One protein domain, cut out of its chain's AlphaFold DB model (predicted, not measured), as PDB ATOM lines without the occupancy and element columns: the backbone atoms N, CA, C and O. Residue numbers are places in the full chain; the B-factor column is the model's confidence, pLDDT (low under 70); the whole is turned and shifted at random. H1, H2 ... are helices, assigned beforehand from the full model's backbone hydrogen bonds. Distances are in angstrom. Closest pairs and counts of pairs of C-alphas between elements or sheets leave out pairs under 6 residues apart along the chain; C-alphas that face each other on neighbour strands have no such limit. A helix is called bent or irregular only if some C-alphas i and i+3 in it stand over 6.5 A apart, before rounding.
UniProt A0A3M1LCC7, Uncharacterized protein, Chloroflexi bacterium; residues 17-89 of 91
ATOM      1  N   THR A  17     140.534 -57.224  26.721       63.06
ATOM      2  CA  THR A  17     139.628 -56.138  27.141       63.06
ATOM      3  C   THR A  17     140.042 -55.510  28.472       63.06
ATOM      4  O   THR A  17     139.965 -54.287  28.623       63.06
ATOM      5  N   ALA A  18     140.542 -56.315  29.413       71.00
ATOM      6  CA  ALA A  18     141.104 -55.839  30.675       71.00
ATOM      7  C   ALA A  18     142.357 -54.980  30.435       71.00
ATOM      8  O   ALA A  18     142.454 -53.865  30.951       71.00
ATOM      9  N   THR A  19     143.256 -55.437  29.557       76.75
ATOM     10  CA  THR A  19     144.455 -54.691  29.147       76.75
ATOM     11  C   THR A  19     144.101 -53.388  28.423       76.75
ATOM     12  O   THR A  19     144.662 -52.337  28.727       76.75
ATOM     13  N   LEU A  20     143.111 -53.405  27.522       80.81
ATOM     14  CA  LEU A  20     142.602 -52.194  26.861       80.81
ATOM     15  C   LEU A  20     142.006 -51.184  27.848       80.81
ATOM     16  O   LEU A  20     142.193 -49.977  27.693       80.81
ATOM     17  N   THR A  21     141.293 -51.665  28.863       84.31
ATOM     18  CA  THR A  21     140.701 -50.815  29.905       84.31
ATOM     19  C   THR A  21     141.785 -50.188  30.778       84.31
ATOM     20  O   THR A  21     141.739 -48.987  31.042       84.31
ATOM     21  N   LEU A  22     142.809 -50.962  31.148       88.44
ATOM     22  CA  LEU A  22     143.971 -50.478  31.889       88.44
ATOM     23  C   LEU A  22     144.749 -49.414  31.102       88.44
ATOM     24  O   LEU A  22     145.082 -48.366  31.650       88.44
ATOM     25  N   LEU A  23     144.984 -49.639  29.806       88.88
ATOM     26  CA  LEU A  23     145.661 -48.674  28.934       88.88
ATOM     27  C   LEU A  23     144.876 -47.363  28.811       88.88
ATOM     28  O   LEU A  23     145.467 -46.285  28.887       88.88
ATOM     29  N   LYS A  24     143.546 -47.433  28.679       90.31
ATOM     30  CA  LYS A  24     142.680 -46.243  28.668       90.31
ATOM     31  C   LYS A  24     142.738 -45.486  29.993       90.31
ATOM     32  O   LYS A  24     142.876 -44.266  29.986       90.31
ATOM     33  N   ALA A  25     142.673 -46.197  31.119       88.75
ATOM     34  CA  ALA A  25     142.778 -45.592  32.444       88.75
ATOM     35  C   ALA A  25     144.145 -44.921  32.656       88.75
ATOM     36  O   ALA A  25     144.208 -43.805  33.168       88.75
ATOM     37  N   TYR A  26     145.230 -45.560  32.210       90.19
ATOM     38  CA  TYR A  26     146.579 -45.001  32.279       90.19
ATOM     39  C   TYR A  26     146.734 -43.746  31.410       90.19
ATOM     40  O   TYR A  26     147.253 -42.733  31.880       90.19
ATOM     41  N   ALA A  27     146.241 -43.776  30.169       90.50
ATOM     42  CA  ALA A  27     146.274 -42.622  29.273       90.50
ATOM     43  C   ALA A  27     145.488 -41.432  29.846       90.50
ATOM     44  O   ALA A  27     145.977 -40.303  29.832       90.50
ATOM     45  N   GLU A  28     144.308 -41.688  30.415       92.44
ATOM     46  CA  GLU A  28     143.500 -40.658  31.069       92.44
ATOM     47  C   GLU A  28     144.179 -40.112  32.332       92.44
ATOM     48  O   GLU A  28     144.196 -38.901  32.555       92.44
ATOM     49  N   ALA A  29     144.800 -40.974  33.143       88.19
ATOM     50  CA  ALA A  29     145.571 -40.545  34.308       88.19
ATOM     51  C   ALA A  29     146.759 -39.657  33.905       88.19
ATOM     52  O   ALA A  29     147.017 -38.637  34.549       88.19
ATOM     53  N   LEU A  30     147.452 -40.005  32.817       91.06
ATOM     54  CA  LEU A  30     148.552 -39.212  32.276       91.06
ATOM     55  C   LEU A  30     148.066 -37.862  31.733       91.06
ATOM     56  O   LEU A  30     148.703 -36.843  31.997       91.06
ATOM     57  N   ARG A  31     146.928 -37.837  31.028       93.19
ATOM     58  CA  ARG A  31     146.294 -36.604  30.541       93.19
ATOM     59  C   ARG A  31     145.944 -35.670  31.697       93.19
ATOM     60  O   ARG A  31     146.436 -34.549  31.732       93.19
ATOM     61  N   ARG A  32     145.220 -36.169  32.703       88.06
ATOM     62  CA  ARG A  32     144.851 -35.394  33.902       88.06
ATOM     63  C   ARG A  32     146.054 -34.930  34.713       88.06
ATOM     64  O   ARG A  32     145.978 -33.918  35.401       88.06
ATOM     65  N   ARG A  33     147.156 -35.685  34.701       87.44
ATOM     66  CA  ARG A  33     148.413 -35.255  35.326       87.44
ATOM     67  C   ARG A  33     149.009 -34.060  34.583       87.44
ATOM     68  O   ARG A  33     149.449 -33.130  35.242       87.44
ATOM     69  N   ARG A  34     149.023 -34.087  33.248       85.00
ATOM     70  CA  ARG A  34     149.524 -32.974  32.426       85.00
ATOM     71  C   ARG A  34     148.655 -31.728  32.561       85.00
ATOM     72  O   ARG A  34     149.205 -30.654  32.733       85.00
ATOM     73  N   GLU A  35     147.333 -31.886  32.544       86.38
ATOM     74  CA  GLU A  35     146.382 -30.785  32.768       86.38
ATOM     75  C   GLU A  35     146.618 -30.131  34.134       86.38
ATOM     76  O   GLU A  35     146.864 -28.936  34.202       86.38
ATOM     77  N   ARG A  36     146.698 -30.929  35.209       85.06
ATOM     78  CA  ARG A  36     147.011 -30.396  36.544       85.06
ATOM     79  C   ARG A  36     148.377 -29.724  36.630       85.06
ATOM     80  O   ARG A  36     148.521 -28.778  37.390       85.06
ATOM     81  N   GLN A  37     149.377 -30.226  35.906       79.38
ATOM     82  CA  GLN A  37     150.684 -29.576  35.876       79.38
ATOM     83  C   GLN A  37     150.591 -28.206  35.198       79.38
ATOM     84  O   GLN A  37     151.095 -27.244  35.753       79.38
ATOM     85  N   ALA A  38     149.875 -28.103  34.076       80.25
ATOM     86  CA  ALA A  38     149.646 -26.827  33.404       80.25
ATOM     87  C   ALA A  38     148.887 -25.827  34.294       80.25
ATOM     88  O   ALA A  38     149.253 -24.658  34.335       80.25
ATOM     89  N   ASP A  39     147.885 -26.286  35.055       83.31
ATOM     90  CA  ASP A  39     147.166 -25.438  36.018       83.31
ATOM     91  C   ASP A  39     148.098 -24.912  37.127       83.31
ATOM     92  O   ASP A  39     148.013 -23.750  37.520       83.31
ATOM     93  N   ILE A  40     148.998 -25.764  37.635       81.88
ATOM     94  CA  ILE A  40     149.999 -25.382  38.642       81.88
ATOM     95  C   ILE A  40     150.990 -24.376  38.058       81.88
ATOM     96  O   ILE A  40     151.282 -23.373  38.702       81.88
ATOM     97  N   ASP A  41     151.492 -24.629  36.851       78.94
ATOM     98  CA  ASP A  41     152.452 -23.752  36.185       78.94
ATOM     99  C   ASP A  41     151.826 -22.369  35.928       78.94
ATOM    100  O   ASP A  41     152.447 -21.347  36.217       78.94
ATOM    101  N   GLN A  42     150.557 -22.322  35.500       80.00
ATOM    102  CA  GLN A  42     149.809 -21.072  35.349       80.00
ATOM    103  C   GLN A  42     149.642 -20.340  36.684       80.00
ATOM    104  O   GLN A  42     149.877 -19.136  36.755       80.00
ATOM    105  N   LEU A  43     149.290 -21.056  37.757       83.00
ATOM    106  CA  LEU A  43     149.162 -20.464  39.089       83.00
ATOM    107  C   LEU A  43     150.489 -19.862  39.572       83.00
ATOM    108  O   LEU A  43     150.495 -18.800  40.189       83.00
ATOM    109  N   ILE A  44     151.615 -20.523  39.292       79.00
ATOM    110  CA  ILE A  44     152.948 -20.003  39.610       79.00
ATOM    111  C   ILE A  44     153.208 -18.710  38.830       79.00
ATOM    112  O   ILE A  44     153.632 -17.723  39.433       79.00
ATOM    113  N   CYS A  45     152.918 -18.681  37.526       77.56
ATOM    114  CA  CYS A  45     153.043 -17.466  36.719       77.56
ATOM    115  C   CYS A  45     152.184 -16.322  37.273       77.56
ATOM    116  O   CYS A  45     152.691 -15.210  37.424       77.56
ATOM    117  N   ASP A  46     150.936 -16.599  37.657       80.38
ATOM    118  CA  ASP A  46     150.025 -15.604  38.228       80.38
ATOM    119  C   ASP A  46     150.555 -15.043  39.560       80.38
ATOM    120  O   ASP A  46     150.566 -13.829  39.766       80.38
ATOM    121  N   VAL A  47     151.046 -15.910  40.456       82.38
ATOM    122  CA  VAL A  47     151.614 -15.509  41.758       82.38
ATOM    123  C   VAL A  47     152.891 -14.685  41.587       82.38
ATOM    124  O   VAL A  47     153.125 -13.747  42.348       82.38
ATOM    125  N   LEU A  48     153.716 -15.017  40.594       77.62
ATOM    126  CA  LEU A  48     154.972 -14.321  40.309       77.62
ATOM    127  C   LEU A  48     154.797 -13.101  39.384       77.62
ATOM    128  O   LEU A  48     155.768 -12.383  39.147       77.62
ATOM    129  N   GLY A  49     153.589 -12.850  38.865       78.06
ATOM    130  CA  GLY A  49     153.311 -11.764  37.918       78.06
ATOM    131  C   GLY A  49     153.998 -11.939  36.559       78.06
ATOM    132  O   GLY A  49     154.305 -10.951  35.890       78.06
ATOM    133  N   LEU A  50     154.283 -13.183  36.167       77.62
ATOM    134  CA  LEU A  50     154.951 -13.522  34.914       77.62
ATOM    135  C   LEU A  50     153.932 -13.666  33.769       77.62
ATOM    136  O   LEU A  50     152.805 -14.110  33.994       77.62
ATOM    137  N   PRO A  51     154.306 -13.321  32.525       77.94
ATOM    138  CA  PRO A  51     153.448 -13.556  31.369       77.94
ATOM    139  C   PRO A  51     153.265 -15.063  31.125       77.94
ATOM    140  O   PRO A  51     154.231 -15.823  31.157       77.94
ATOM    141  N   ALA A  52     152.029 -15.479  30.825       66.56
ATOM    142  CA  ALA A  52     151.635 -16.885  30.650       66.56
ATOM    143  C   ALA A  52     152.413 -17.634  29.544       66.56
ATOM    144  O   ALA A  52     152.495 -18.859  29.556       66.56
ATOM    145  N   ASP A  53     153.013 -16.896  28.608       69.38
ATOM    146  CA  ASP A  53     153.702 -17.446  27.437       69.38
ATOM    147  C   ASP A  53     155.191 -17.729  27.697       69.38
ATOM    148  O   ASP A  53     155.905 -18.212  26.812       69.38
ATOM    149  N   GLN A  54     155.699 -17.381  28.883       66.06
ATOM    150  CA  GLN A  54     157.107 -17.562  29.198       66.06
ATOM    151  C   GLN A  54     157.368 -19.015  29.613       66.06
ATOM    152  O   GLN A  54     156.759 -19.490  30.572       66.06
ATOM    153  N   PRO A  55     158.279 -19.740  28.933       62.97
ATOM    154  CA  PRO A  55     158.650 -21.077  29.360       62.97
ATOM    155  C   PRO A  55     159.257 -20.994  30.759       62.97
ATOM    156  O   PRO A  55     160.315 -20.395  30.962       62.97
ATOM    157  N   PHE A  56     158.552 -21.580  31.721       67.56
ATOM    158  CA  PHE A  56     158.991 -21.667  33.098       67.56
ATOM    159  C   PHE A  56     160.030 -22.790  33.205       67.56
ATOM    160  O   PHE A  56     159.723 -23.944  32.904       67.56
ATOM    161  N   ASP A  57     161.263 -22.474  33.606       70.19
ATOM    162  CA  ASP A  57     162.250 -23.503  33.940       70.19
ATOM    163  C   ASP A  57     161.922 -24.047  35.336       70.19
ATOM    164  O   ASP A  57     162.068 -23.299  36.305       70.19
ATOM    165  N   PRO A  58     161.509 -25.320  35.496       67.69
ATOM    166  CA  PRO A  58     161.173 -25.884  36.801       67.69
ATOM    167  C   PRO A  58     162.307 -25.763  37.825       67.69
ATOM    168  O   PRO A  58     162.035 -25.741  39.021       67.69
ATOM    169  N   ALA A  59     163.565 -25.651  37.374       70.62
ATOM    170  CA  ALA A  59     164.720 -25.427  38.240       70.62
ATOM    171  C   ALA A  59     164.744 -24.027  38.886       70.62
ATOM    172  O   ALA A  59     165.515 -23.795  39.814       70.62
ATOM    173  N   THR A  60     163.908 -23.103  38.409       70.25
ATOM    174  CA  THR A  60     163.730 -21.761  38.977       70.25
ATOM    175  C   THR A  60     162.563 -21.672  39.962       70.25
ATOM    176  O   THR A  60     162.484 -20.672  40.676       70.25
ATOM    177  N   VAL A  61     161.687 -22.696  40.068       71.38
ATOM    178  CA  VAL A  61     160.740 -22.749  41.197       71.38
ATOM    179  C   VAL A  61     161.548 -23.106  42.445       71.38
ATOM    180  O   VAL A  61     162.135 -24.191  42.480       71.38
ATOM    181  N   PRO A  62     161.553 -22.272  43.497       72.56
ATOM    182  CA  PRO A  62     162.076 -22.703  44.781       72.56
ATOM    183  C   PRO A  62     161.272 -23.907  45.280       72.56
ATOM    184  O   PRO A  62     160.040 -23.946  45.223       72.56
ATOM    185  N   SER A  63     161.974 -24.914  45.779       76.56
ATOM    186  CA  SER A  63     161.370 -26.077  46.407       76.56
ATOM    187  C   SER A  63     160.487 -25.667  47.589       76.56
ATOM    188  O   SER A  63     160.666 -24.625  48.223       76.56
ATOM    189  N   ALA A  64     159.545 -26.536  47.954       73.62
ATOM    190  CA  ALA A  64     158.683 -26.294  49.108       73.62
ATOM    191  C   ALA A  64     159.475 -26.088  50.419       73.62
ATOM    192  O   ALA A  64     158.980 -25.444  51.341       73.62
ATOM    193  N   GLU A  65     160.687 -26.641  50.522       73.56
ATOM    194  CA  GLU A  65     161.590 -26.427  51.658       73.56
ATOM    195  C   GLU A  65     162.208 -25.029  51.650       73.56
ATOM    196  O   GLU A  65     162.192 -24.362  52.682       73.56
ATOM    197  N   GLU A  66     162.671 -24.557  50.492       78.44
ATOM    198  CA  GLU A  66     163.220 -23.207  50.323       78.44
ATOM    199  C   GLU A  66     162.161 -22.137  50.590       78.44
ATOM    200  O   GLU A  66     162.427 -21.186  51.320       78.44
ATOM    201  N   ILE A  67     160.931 -22.339  50.105       79.44
ATOM    202  CA  ILE A  67     159.806 -21.436  50.388       79.44
ATOM    203  C   ILE A  67     159.543 -21.364  51.896       79.44
ATOM    204  O   ILE A  67     159.418 -20.274  52.445       79.44
ATOM    205  N   ARG A  68     159.494 -22.508  52.596       77.56
ATOM    206  CA  ARG A  68     159.282 -22.528  54.056       77.56
ATOM    207  C   ARG A  68     160.414 -21.841  54.816       77.56
ATOM    208  O   ARG A  68     160.138 -21.131  55.778       77.56
ATOM    209  N   ALA A  69     161.660 -22.052  54.401       78.94
ATOM    210  CA  ALA A  69     162.820 -21.417  55.014       78.94
ATOM    211  C   ALA A  69     162.802 -19.894  54.816       78.94
ATOM    212  O   ALA A  69     163.090 -19.158  55.757       78.94
ATOM    213  N   GLU A  70     162.420 -19.423  53.628       81.50
ATOM    214  CA  GLU A  70     162.289 -17.995  53.343       81.50
ATOM    215  C   GLU A  70     161.116 -17.384  54.116       81.50
ATOM    216  O   GLU A  70     161.279 -16.376  54.798       81.50
ATOM    217  N   MET A  71     159.952 -18.042  54.124       75.00
ATOM    218  CA  MET A  71     158.797 -17.626  54.923       75.00
ATOM    219  C   MET A  71     159.137 -17.524  56.411       75.00
ATOM    220  O   MET A  71     158.731 -16.564  57.052       75.00
ATOM    221  N   ALA A  72     159.921 -18.452  56.962       77.19
ATOM    222  CA  ALA A  72     160.339 -18.409  58.363       77.19
ATOM    223  C   ALA A  72     161.217 -17.190  58.714       77.19
ATOM    224  O   ALA A  72     161.320 -16.847  59.888       77.19
ATOM    225  N   ARG A  73     161.839 -16.525  57.728       77.50
ATOM    226  CA  ARG A  73     162.580 -15.269  57.950       77.50
ATOM    227  C   ARG A  73     161.664 -14.055  58.061       77.50
ATOM    228  O   ARG A  73     162.015 -13.099  58.745       77.50
ATOM    229  N   TYR A  74     160.529 -14.081  57.366       73.19
ATOM    230  CA  TYR A  74     159.588 -12.959  57.287       73.19
ATOM    231  C   TYR A  74     158.369 -13.121  58.194       73.19
ATOM    232  O   TYR A  74     157.741 -12.126  58.543       73.19
ATOM    233  N   ILE A  75     158.023 -14.351  58.571       66.12
ATOM    234  CA  ILE A  75     157.000 -14.630  59.571       66.12
ATOM    235  C   ILE A  75     157.668 -14.445  60.934       66.12
ATOM    236  O   ILE A  75     158.522 -15.261  61.294       66.12
ATOM    237  N   PRO A  76     157.321 -13.391  61.691       61.53
ATOM    238  CA  PRO A  76     157.870 -13.205  63.020       61.53
ATOM    239  C   PRO A  76     157.512 -14.430  63.863       61.53
ATOM    240  O   PRO A  76     156.347 -14.792  64.010       61.53
ATOM    241  N   PHE A  77     158.536 -15.086  64.405       57.97
ATOM    242  CA  PHE A  77     158.379 -16.234  65.302       57.97
ATOM    243  C   PHE A  77     157.789 -15.827  66.668       57.97
ATOM    244  O   PHE A  77     157.508 -16.677  67.510       57.97
ATOM    245  N   GLU A  78     157.603 -14.527  66.893       59.56
ATOM    246  CA  GLU A  78     157.301 -13.928  68.187       59.56
ATOM    247  C   GLU A  78     155.996 -13.137  68.142       59.56
ATOM    248  O   GLU A  78     155.968 -11.917  68.190       59.56
ATOM    249  N   GLU A  79     154.898 -13.868  68.045       57.22
ATOM    250  CA  GLU A  79     153.820 -13.752  69.021       57.22
ATOM    251  C   GLU A  79     153.008 -15.030  68.888       57.22
ATOM    252  O   GLU A  79     152.481 -15.351  67.817       57.22
ATOM    253  N   LYS A  80     152.908 -15.817  69.964       64.12
ATOM    254  CA  LYS A  80     151.862 -16.835  69.963       64.12
ATOM    255  C   LYS A  80     150.559 -16.075  69.776       64.12
ATOM    256  O   LYS A  80     150.339 -15.059  70.423       64.12
ATOM    257  N   LEU A  81     149.675 -16.586  68.929       61.34
ATOM    258  CA  LEU A  81     148.351 -15.997  68.716       61.34
ATOM    259  C   LEU A  81     147.615 -15.746  70.053       61.34
ATOM    260  O   LEU A  81     146.807 -14.832  70.157       61.34
ATOM    261  N   SER A  82     147.937 -16.535  71.089       65.75
ATOM    262  CA  SER A  82     147.508 -16.330  72.476       65.75
ATOM    263  C   SER A  82     147.978 -15.013  73.094       65.75
ATOM    264  O   SER A  82     147.201 -14.365  73.787       65.75
ATOM    265  N   ASP A  83     149.224 -14.623  72.860       69.25
ATOM    266  CA  ASP A  83     149.859 -13.454  73.466       69.25
ATOM    267  C   ASP A  83     149.291 -12.178  72.817       69.25
ATOM    268  O   ASP A  83     148.882 -11.261  73.527       69.25
ATOM    269  N   TRP A  84     149.077 -12.204  71.493       67.88
ATOM    270  CA  TRP A  84     148.409 -11.125  70.751       67.88
ATOM    271  C   TRP A  84     146.929 -10.946  71.136       67.88
ATOM    272  O   TRP A  84     146.438  -9.832  71.292       67.88
ATOM    273  N   ILE A  85     146.193 -12.043  71.354       71.31
ATOM    274  CA  ILE A  85     144.801 -11.975  71.841       71.31
ATOM    275  C   ILE A  85     144.731 -11.394  73.261       71.31
ATOM    276  O   ILE A  85     143.749 -10.738  73.611       71.31
ATOM    277  N   THR A  86     145.746 -11.655  74.086       72.50
ATOM    278  CA  THR A  86     145.782 -11.163  75.467       72.50
ATOM    279  C   THR A  86     146.083  -9.665  75.503       72.50
ATOM    280  O   THR A  86     145.408  -8.951  76.236       72.50
ATOM    281  N   SER A  87     146.992  -9.168  74.653       71.06
ATOM    282  CA  SER A  87     147.331  -7.736  74.599       71.06
ATOM    283  C   SER A  87     146.155  -6.854  74.157       71.06
ATOM    284  O   SER A  87     145.896  -5.835  74.785       71.06
ATOM    285  N   ILE A  88     145.354  -7.291  73.175       72.81
ATOM    286  CA  ILE A  88     144.145  -6.572  72.713       72.81
ATOM    287  C   ILE A  88     143.075  -6.454  73.812       72.81
ATOM    288  O   ILE A  88     142.192  -5.604  73.741       72.81
ATOM    289  N   ARG A  89     143.104  -7.335  74.817       65.81
ATOM    290  CA  ARG A  89     142.103  -7.375  75.890       65.81
ATOM    291  C   ARG A  89     142.490  -6.531  77.108       65.81
ATOM    292  O   ARG A  89     141.632  -6.309  77.962       65.81
TER     293      ARG A  89
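This is residues 17 to 89 of the 91 residues of an uncharacterized protein of Chloroflexi bacterium (UniProt A0A3M1LCC7). Three separate helices are strung out one after another in an open rod, with no helix packing on another: the long straight H1 makes one end as an arm, the short H2 follows after a loop, and the short H3 makes the other end. The loop, residues 49 to 63, folds back beside the last part of H1 before the chain goes on into H2. The printed part has 73 residues with three named helices, in the order H1, H2, H3 along the chain, and no named strand; the class is all helix. The whole is extended, with a radius of gyration of the C-alphas of 21.1 A, and the C-alphas span 68 by 33 by 20 A.

H1, residues 17 to 48, touches no helix, and its residues 17 to 40 stand free, with no C-alpha 8 or more apart along the chain within 10 A. A long link of 15 residues joins it to H2, residues 64 to 74. H1 and H2 are apart, with no C-alpha of the one within 8 A of the other. Residues 63 to 69, of which 64 to 69 belong to H2, stand free. A short link of 6 residues leads from H2 to H3, residues 81 to 89. H2 and H3 are apart, and H1 and H3 are apart too. Residues 71 to 89 stand free; of these, 71 to 74 belong to H2 and 81 to 89 to H3. In H1 every O i to N i+4 pair is within hydrogen-bond range; in H2 5 of 7 such pairs are, and in H3 4 of 5.

H1 has 32 residues, Thr 17 to Leu 48, and is 46.4 A long from first to last C-alpha. It begins at C-alpha 17, (139.628, -56.138, 27.141), and ends at C-alpha 48, (154.972, -14.321, 40.309). H2 has 11 residues, Ala 64 to Tyr 74, and is 15.7 A long; C-alpha 64 is at (158.683, -26.294, 49.108). H3 has 9 residues, Leu 81 to Arg 89, and is 12.8 A long; it ends at C-alpha 89, (142.103, -7.375, 75.890). No helix is bent or irregular.

The two C-alphas farthest apart, those of Thr 17 and Arg 89, are 69.0 A apart and are also the first and last printed. The printed part has no cut. The C-alphas of residues 49 to 63, the longest stretch with no named element, lie 9 to 19 A from the mean of the C-alphas. The mean pLDDT of the printed part is 76.3; 18 residues are under 70, namely residue 17, residues 52 to 56, residue 58, residues 75 to 84 and residue 89.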